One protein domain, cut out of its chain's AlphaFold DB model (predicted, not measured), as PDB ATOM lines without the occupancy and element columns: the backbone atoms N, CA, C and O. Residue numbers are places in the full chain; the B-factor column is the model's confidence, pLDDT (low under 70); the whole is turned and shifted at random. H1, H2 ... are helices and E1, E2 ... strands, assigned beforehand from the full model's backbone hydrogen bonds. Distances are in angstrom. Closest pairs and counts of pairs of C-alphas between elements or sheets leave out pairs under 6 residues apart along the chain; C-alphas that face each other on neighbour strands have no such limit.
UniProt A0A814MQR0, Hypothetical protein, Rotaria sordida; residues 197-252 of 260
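This is residues 197 to 252 of the 260 residues of the protein "Hypothetical protein" of Rotaria sordida (UniProt A0A814MQR0). A short pair of antiparallel strands, E1 and E2, makes the middle of a loose-knit fold, with helix H1 off to one side and helices H2 and H3 off to the other. A long loop, residues 211 to 227, swings in a wide arch from H1 to H2; residues 209 to 215 and 217 to 222 stick out freely. The printed part has 56 residues, with three named helices and two named strands in the order E1, H1, H2, H3, E2; the class is mixed, helices and strands. It is only just compact, close to loose, with a radius of gyration of the C-alphas of 11.8 A, and spans 27 by 26 by 18 A.

E1, residues 197 to 201, is the antiparallel neighbour of E2, residues 246 to 251, with 140 degrees between their directions. Across the pair, N 200 and O 247 are 3.0 A apart and N 247 and O 200 are 2.8 A apart, within hydrogen-bond range. After a tight link from E1 comes H1, residues 202 to 210; its closest C-alphas with E2 are those of Ile 202 and Ser 246, 6.0 A apart. A long link leads to H2, residues 228 to 235, which is apart from H1. The closest C-alphas of H2 and E1 are those of Phe 235 and Gly 197, 4.9 A apart. H3, residues 239 to 242, and H2 meet only through their link, which is tight. The closest C-alphas of H3 and E2 are those of Ala 240 and Ser 246, 5.9 A apart. H1 and H3 are apart. In H1 and H2 every O i to N i+4 pair is within hydrogen-bond range; H3 is too short for such a pair, and its one O i to N i+3 pair is within range.

E1 begins at C-alpha 197, (39.745, -1.707, -8.353), and measures 13.5 A from first to last C-alpha. H1 measures 12.4 A and ends at C-alpha 210, (57.172, 0.443, -18.286). H2 measures 10.7 A and H3 5.1 A. E2 measures 15.8 A and ends at C-alpha 251, (46.199, -6.093, -8.252).

The two C-alphas farthest apart are those of Gly 213 and Gln 242, at 29.9 A. The printed part has no cut, and the link of 17 residues from H1 to H2 is its one long link. Without the stretches that stand free, 43 residues span 28 by 25 by 12 A. The mean pLDDT of the printed part is 71.4; the model's confidence is low, under 70, at residues 232 to 252.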
ATOM      1  N   GLY A 197      39.950  -2.507  -7.153       76.19
ATOM      2  CA  GLY A 197      39.745  -1.707  -8.353       76.19
ATOM      3  C   GLY A 197      40.278  -0.298  -8.124       76.19
ATOM      4  O   GLY A 197      40.141   0.258  -7.034       76.19
ATOM      5  N   GLN A 198      40.919   0.257  -9.142       75.50
ATOM      6  CA  GLN A 198      41.560   1.564  -9.091       75.50
ATOM      7  C   GLN A 198      41.459   2.199 -10.474       75.50
ATOM      8  O   GLN A 198      41.701   1.519 -11.470       75.50
ATOM      9  N   GLY A 199      41.116   3.487 -10.521       73.50
ATOM     10  CA  GLY A 199      41.262   4.285 -11.735       73.50
ATOM     11  C   GLY A 199      42.694   4.801 -11.861       73.50
ATOM     12  O   GLY A 199      43.281   5.251 -10.874       73.50
ATOM     13  N   LEU A 200      43.255   4.734 -13.065       73.12
ATOM     14  CA  LEU A 200      44.541   5.333 -13.424       73.12
ATOM     15  C   LEU A 200      44.393   6.174 -14.674       73.12
ATOM     16  O   LEU A 200      43.712   5.740 -15.594       73.12
ATOM     17  N   SER A 201      45.104   7.295 -14.751       75.12
ATOM     18  CA  SER A 201      45.264   8.003 -16.020       75.12
ATOM     19  C   SER A 201      45.992   7.120 -17.046       75.12
ATOM     20  O   SER A 201      46.813   6.280 -16.665       75.12
ATOM     21  N   ILE A 202      45.765   7.335 -18.349       76.00
ATOM     22  CA  ILE A 202      46.551   6.674 -19.413       76.00
ATOM     23  C   ILE A 202      48.055   6.863 -19.174       76.00
ATOM     24  O   ILE A 202      48.826   5.920 -19.327       76.00
ATOM     25  N   GLN A 203      48.484   8.060 -18.766       79.31
ATOM     26  CA  GLN A 203      49.901   8.343 -18.528       79.31
ATOM     27  C   GLN A 203      50.474   7.468 -17.411       79.31
ATOM     28  O   GLN A 203      51.563   6.913 -17.555       79.31
ATOM     29  N   ASP A 204      49.748   7.321 -16.305       80.00
ATOM     30  CA  ASP A 204      50.182   6.487 -15.186       80.00
ATOM     31  C   ASP A 204      50.082   4.998 -15.515       80.00
ATOM     32  O   ASP A 204      50.932   4.219 -15.090       80.00
ATOM     33  N   PHE A 205      49.118   4.601 -16.346       83.00
ATOM     34  CA  PHE A 205      49.038   3.247 -16.880       83.00
ATOM     35  C   PHE A 205      50.231   2.902 -17.784       83.00
ATOM     36  O   PHE A 205      50.798   1.816 -17.665       83.00
ATOM     37  N   GLU A 206      50.663   3.820 -18.649       84.94
ATOM     38  CA  GLU A 206      51.860   3.616 -19.470       84.94
ATOM     39  C   GLU A 206      53.135   3.584 -18.615       84.94
ATOM     40  O   GLU A 206      53.973   2.699 -18.805       84.94
ATOM     41  N   LYS A 207      53.255   4.448 -17.594       84.25
ATOM     42  CA  LYS A 207      54.348   4.351 -16.605       84.25
ATOM     43  C   LYS A 207      54.346   2.990 -15.906       84.25
ATOM     44  O   LYS A 207      55.397   2.371 -15.785       84.25
ATOM     45  N   MET A 208      53.174   2.501 -15.496       84.69
ATOM     46  CA  MET A 208      53.013   1.193 -14.858       84.69
ATOM     47  C   MET A 208      53.460   0.043 -15.771       84.69
ATOM     48  O   MET A 208      54.108  -0.900 -15.311       84.69
ATOM     49  N   LYS A 209      53.125   0.092 -17.069       85.69
ATOM     50  CA  LYS A 209      53.593  -0.907 -18.045       85.69
ATOM     51  C   LYS A 209      55.112  -0.907 -18.169       85.69
ATOM     52  O   LYS A 209      55.712  -1.978 -18.241       85.69
ATOM     53  N   GLN A 210      55.721   0.277 -18.194       86.81
ATOM     54  CA  GLN A 210      57.172   0.443 -18.286       86.81
ATOM     55  C   GLN A 210      57.886   0.001 -17.002       86.81
ATOM     56  O   GLN A 210      59.005  -0.497 -17.067       86.81
ATOM     57  N   SER A 211      57.233   0.103 -15.842       83.44
ATOM     58  CA  SER A 211      57.768  -0.323 -14.544       83.44
ATOM     59  C   SER A 211      57.519  -1.807 -14.230       83.44
ATOM     60  O   SER A 211      57.496  -2.198 -13.059       83.44
ATOM     61  N   LYS A 212      57.273  -2.658 -15.236       83.62
ATOM     62  CA  LYS A 212      57.010  -4.090 -15.021       83.62
ATOM     63  C   LYS A 212      58.212  -4.763 -14.349       83.62
ATOM     64  O   LYS A 212      59.334  -4.661 -14.826       83.62
ATOM     65  N   GLY A 213      57.957  -5.479 -13.254       80.69
ATOM     66  CA  GLY A 213      59.010  -6.072 -12.416       80.69
ATOM     67  C   GLY A 213      59.597  -5.113 -11.374       80.69
ATOM     68  O   GLY A 213      60.371  -5.552 -10.531       80.69
ATOM     69  N   GLY A 214      59.207  -3.834 -11.398       83.25
ATOM     70  CA  GLY A 214      59.524  -2.851 -10.365       83.25
ATOM     71  C   GLY A 214      58.515  -2.830  -9.213       83.25
ATOM     72  O   GLY A 214      57.566  -3.616  -9.159       83.25
ATOM     73  N   PHE A 215      58.723  -1.892  -8.287       81.25
ATOM     74  CA  PHE A 215      57.871  -1.694  -7.115       81.25
ATOM     75  C   PHE A 215      56.789  -0.640  -7.358       81.25
ATOM     76  O   PHE A 215      57.007   0.346  -8.060       81.25
ATOM     77  N   MET A 216      55.643  -0.838  -6.707       82.88
ATOM     78  CA  MET A 216      54.598   0.172  -6.555       82.88
ATOM     79  C   MET A 216      54.547   0.597  -5.095       82.88
ATOM     80  O   MET A 216      54.583  -0.257  -4.205       82.88
ATOM     81  N   SER A 217      54.436   1.895  -4.852       84.12
ATOM     82  CA  SER A 217      54.285   2.450  -3.510       84.12
ATOM     83  C   SER A 217      52.962   3.199  -3.373       84.12
ATOM     84  O   SER A 217      52.451   3.792  -4.326       84.12
ATOM     85  N   PHE A 218      52.392   3.118  -2.169       85.25
ATOM     86  CA  PHE A 218      51.115   3.717  -1.794       85.25
ATOM     87  C   PHE A 218      51.302   4.461  -0.475       85.25
ATOM     88  O   PHE A 218      51.900   3.917   0.455       85.25
ATOM     89  N   ASN A 219      50.736   5.660  -0.377       86.56
ATOM     90  CA  ASN A 219      50.760   6.453   0.857       86.56
ATOM     91  C   ASN A 219      49.511   6.214   1.727       86.56
ATOM     92  O   ASN A 219      49.412   6.719   2.840       86.56
ATOM     93  N   ASN A 220      48.559   5.421   1.228       87.44
ATOM     94  CA  ASN A 220      47.263   5.179   1.851       87.44
ATOM     95  C   ASN A 220      47.153   3.751   2.399       87.44
ATOM     96  O   ASN A 220      47.756   2.812   1.874       87.44
ATOM     97  N   PHE A 221      46.275   3.566   3.387       88.75
ATOM     98  CA  PHE A 221      45.778   2.238   3.740       88.75
ATOM     99  C   PHE A 221      44.997   1.639   2.559       88.75
ATOM    100  O   PHE A 221      44.156   2.297   1.944       88.75
ATOM    101  N   LEU A 222      45.271   0.376   2.229       86.38
ATOM    102  CA  LEU A 222      44.648  -0.291   1.088       86.38
ATOM    103  C   LEU A 222      43.414  -1.085   1.514       86.38
ATOM    104  O   LEU A 222      43.518  -2.106   2.189       86.38
ATOM    105  N   SER A 223      42.245  -0.659   1.035       85.00
ATOM    106  CA  SER A 223      41.018  -1.457   1.095       85.00
ATOM    107  C   SER A 223      40.916  -2.374  -0.129       85.00
ATOM    108  O   SER A 223      41.059  -1.916  -1.271       85.00
ATOM    109  N   THR A 224      40.707  -3.671   0.111       85.62
ATOM    110  CA  THR A 224      40.688  -4.737  -0.904       85.62
ATOM    111  C   THR A 224      39.566  -5.743  -0.611       85.62
ATOM    112  O   THR A 224      39.086  -5.825   0.517       85.62
ATOM    113  N   SER A 225      39.143  -6.515  -1.614       84.44
ATOM    114  CA  SER A 225      38.149  -7.588  -1.469       84.44
ATOM    115  C   SER A 225      38.684  -8.911  -2.008       84.44
ATOM    116  O   SER A 225      39.476  -8.933  -2.945       84.44
ATOM    117  N   ARG A 226      38.215 -10.033  -1.456       83.88
ATOM    118  CA  ARG A 226      38.437 -11.365  -2.049       83.88
ATOM    119  C   ARG A 226      37.549 -11.610  -3.269       83.88
ATOM    120  O   ARG A 226      37.904 -12.405  -4.131       83.88
ATOM    121  N   ASP A 227      36.415 -10.919  -3.351       85.12
ATOM    122  CA  ASP A 227      35.525 -10.987  -4.502       85.12
ATOM    123  C   ASP A 227      35.977  -9.995  -5.578       85.12
ATOM    124  O   ASP A 227      35.846  -8.773  -5.444       85.12
ATOM    125  N   ARG A 228      36.481 -10.550  -6.682       81.69
ATOM    126  CA  ARG A 228      36.889  -9.795  -7.867       81.69
ATOM    127  C   ARG A 228      35.742  -8.968  -8.450       81.69
ATOM    128  O   ARG A 228      35.974  -7.835  -8.868       81.69
ATOM    129  N   ASN A 229      34.523  -9.503  -8.484       80.62
ATOM    130  CA  ASN A 229      33.364  -8.805  -9.035       80.62
ATOM    131  C   ASN A 229      32.957  -7.634  -8.149       80.62
ATOM    132  O   ASN A 229      32.640  -6.570  -8.676       80.62
ATOM    133  N   LEU A 230      33.028  -7.788  -6.823       78.69
ATOM    134  CA  LEU A 230      32.814  -6.676  -5.903       78.69
ATOM    135  C   LEU A 230      33.854  -5.574  -6.126       78.69
ATOM    136  O   LEU A 230      33.473  -4.415  -6.258       78.69
ATOM    137  N   SER A 231      35.139  -5.915  -6.254       74.50
ATOM    138  CA  SER A 231      36.187  -4.920  -6.524       74.50
ATOM    139  C   SER A 231      36.004  -4.220  -7.869       74.50
ATOM    140  O   SER A 231      36.233  -3.020  -7.983       74.50
ATOM    141  N   LEU A 232      35.527  -4.926  -8.891       69.38
ATOM    142  CA  LEU A 232      35.183  -4.294 -10.160       69.38
ATOM    143  C   LEU A 232      33.929  -3.405 -10.015       69.38
ATOM    144  O   LEU A 232      33.908  -2.257 -10.449       69.38
ATOM    145  N   ASN A 233      32.869  -3.861  -9.365       66.44
ATOM    146  CA  ASN A 233      31.622  -3.097  -9.307       66.44
ATOM    147  C   ASN A 233      31.703  -1.886  -8.367       66.44
ATOM    148  O   ASN A 233      31.162  -0.831  -8.695       66.44
ATOM    149  N   ALA A 234      32.401  -2.022  -7.237       61.44
ATOM    150  CA  ALA A 234      32.554  -0.974  -6.233       61.44
ATOM    151  C   ALA A 234      33.480   0.159  -6.696       61.44
ATOM    152  O   ALA A 234      33.241   1.313  -6.346       61.44
ATOM    153  N   PHE A 235      34.505  -0.156  -7.500       57.34
ATOM    154  CA  PHE A 235      35.543   0.807  -7.878       57.34
ATOM    155  C   PHE A 235      35.617   1.116  -9.387       57.34
ATOM    156  O   PHE A 235      36.224   2.114  -9.756       57.34
ATOM    157  N   THR A 236      35.038   0.291 -10.275       50.97
ATOM    158  CA  THR A 236      35.437   0.284 -11.703       50.97
ATOM    159  C   THR A 236      34.323   0.479 -12.723       50.97
ATOM    160  O   THR A 236      34.560   1.143 -13.729       50.97
ATOM    161  N   ARG A 237      33.096  -0.010 -12.478       45.94
ATOM    162  CA  ARG A 237      31.981   0.213 -13.423       45.94
ATOM    163  C   ARG A 237      31.664   1.698 -13.656       45.94
ATOM    164  O   ARG A 237      31.330   2.032 -14.783       45.94
ATOM    165  N   PRO A 238      31.786   2.604 -12.673       48.09
ATOM    166  CA  PRO A 238      31.659   4.032 -12.932       48.09
ATOM    167  C   PRO A 238      32.908   4.599 -13.623       48.09
ATOM    168  O   PRO A 238      32.763   5.158 -14.694       48.09
ATOM    169  N   ALA A 239      34.126   4.393 -13.106       42.81
ATOM    170  CA  ALA A 239      35.346   5.021 -13.642       42.81
ATOM    171  C   ALA A 239      35.605   4.715 -15.136       42.81
ATOM    172  O   ALA A 239      35.718   5.643 -15.934       42.81
ATOM    173  N   ALA A 240      35.567   3.438 -15.542       42.38
ATOM    174  CA  ALA A 240      35.818   3.024 -16.930       42.38
ATOM    175  C   ALA A 240      34.713   3.431 -17.928       42.38
ATOM    176  O   ALA A 240      34.952   3.455 -19.131       42.38
ATOM    177  N   LEU A 241      33.498   3.742 -17.452       44.78
ATOM    178  CA  LEU A 241      32.411   4.275 -18.287       44.78
ATOM    179  C   LEU A 241      32.391   5.811 -18.321       44.78
ATOM    180  O   LEU A 241      31.630   6.395 -19.088       44.78
ATOM    181  N   GLN A 242      33.169   6.474 -17.465       48.72
ATOM    182  CA  GLN A 242      33.028   7.900 -17.174       48.72
ATOM    183  C   GLN A 242      34.247   8.728 -17.570       48.72
ATOM    184  O   GLN A 242      34.095   9.930 -17.792       48.72
ATOM    185  N   ASP A 243      35.409   8.094 -17.703       51.59
ATOM    186  CA  ASP A 243      36.629   8.719 -18.187       51.59
ATOM    187  C   ASP A 243      37.282   7.820 -19.254       51.59
ATOM    188  O   ASP A 243      37.794   6.749 -18.904       51.59
ATOM    189  N   PRO A 244      37.237   8.209 -20.547       47.47
ATOM    190  CA  PRO A 244      37.852   7.445 -21.632       47.47
ATOM    191  C   PRO A 244      39.375   7.317 -21.478       47.47
ATOM    192  O   PRO A 244      39.960   6.426 -22.090       47.47
ATOM    193  N   ASP A 245      39.989   8.140 -20.619       49.44
ATOM    194  CA  ASP A 245      41.417   8.113 -20.317       49.44
ATOM    195  C   ASP A 245      41.736   7.389 -18.997       49.44
ATOM    196  O   ASP A 245      42.853   7.495 -18.478       49.44
ATOM    197  N   SER A 246      40.771   6.646 -18.441       50.88
ATOM    198  CA  SER A 246      40.977   5.868 -17.223       50.88
ATOM    199  C   SER A 246      41.135   4.372 -17.494       50.88
ATOM    200  O   SER A 246      40.310   3.738 -18.153       50.88
ATOM    201  N   VAL A 247      42.192   3.777 -16.942       53.59
ATOM    202  CA  VAL A 247      42.400   2.328 -16.963       53.59
ATOM    203  C   VAL A 247      42.086   1.743 -15.601       53.59
ATOM    204  O   VAL A 247      42.580   2.193 -14.568       53.59
ATOM    205  N   VAL A 248      41.261   0.703 -15.622       55.50
ATOM    206  CA  VAL A 248      40.936  -0.102 -14.455       55.50
ATOM    207  C   VAL A 248      41.839  -1.321 -14.433       55.50
ATOM    208  O   VAL A 248      41.876  -2.095 -15.390       55.50
ATOM    209  N   PHE A 249      42.488  -1.557 -13.301       58.12
ATOM    210  CA  PHE A 249      43.261  -2.771 -13.086       58.12
ATOM    211  C   PHE A 249      42.972  -3.370 -11.711       58.12
ATOM    212  O   PHE A 249      42.555  -2.678 -10.783       58.12
ATOM    213  N   SER A 250      43.166  -4.685 -11.608       59.44
ATOM    214  CA  SER A 250      43.070  -5.434 -10.359       59.44
ATOM    215  C   SER A 250      44.448  -5.953  -9.975       59.44
ATOM    216  O   SER A 250      45.034  -6.725 -10.735       59.44
ATOM    217  N   SER A 251      44.955  -5.560  -8.809       62.38
ATOM    218  CA  SER A 251      46.199  -6.093  -8.252       62.38
ATOM    219  C   SER A 251      45.915  -7.209  -7.249       62.38
ATOM    220  O   SER A 251      44.947  -7.126  -6.496       62.38
ATOM    221  N   ALA A 252      46.770  -8.235  -7.252       60.03
ATOM    222  CA  ALA A 252      46.795  -9.305  -6.263       60.03
ATOM    223  C   ALA A 252      48.197  -9.376  -5.641       60.03
ATOM    224  O   ALA A 252      49.159  -9.644  -6.370       60.03
TER     225      ALA A 252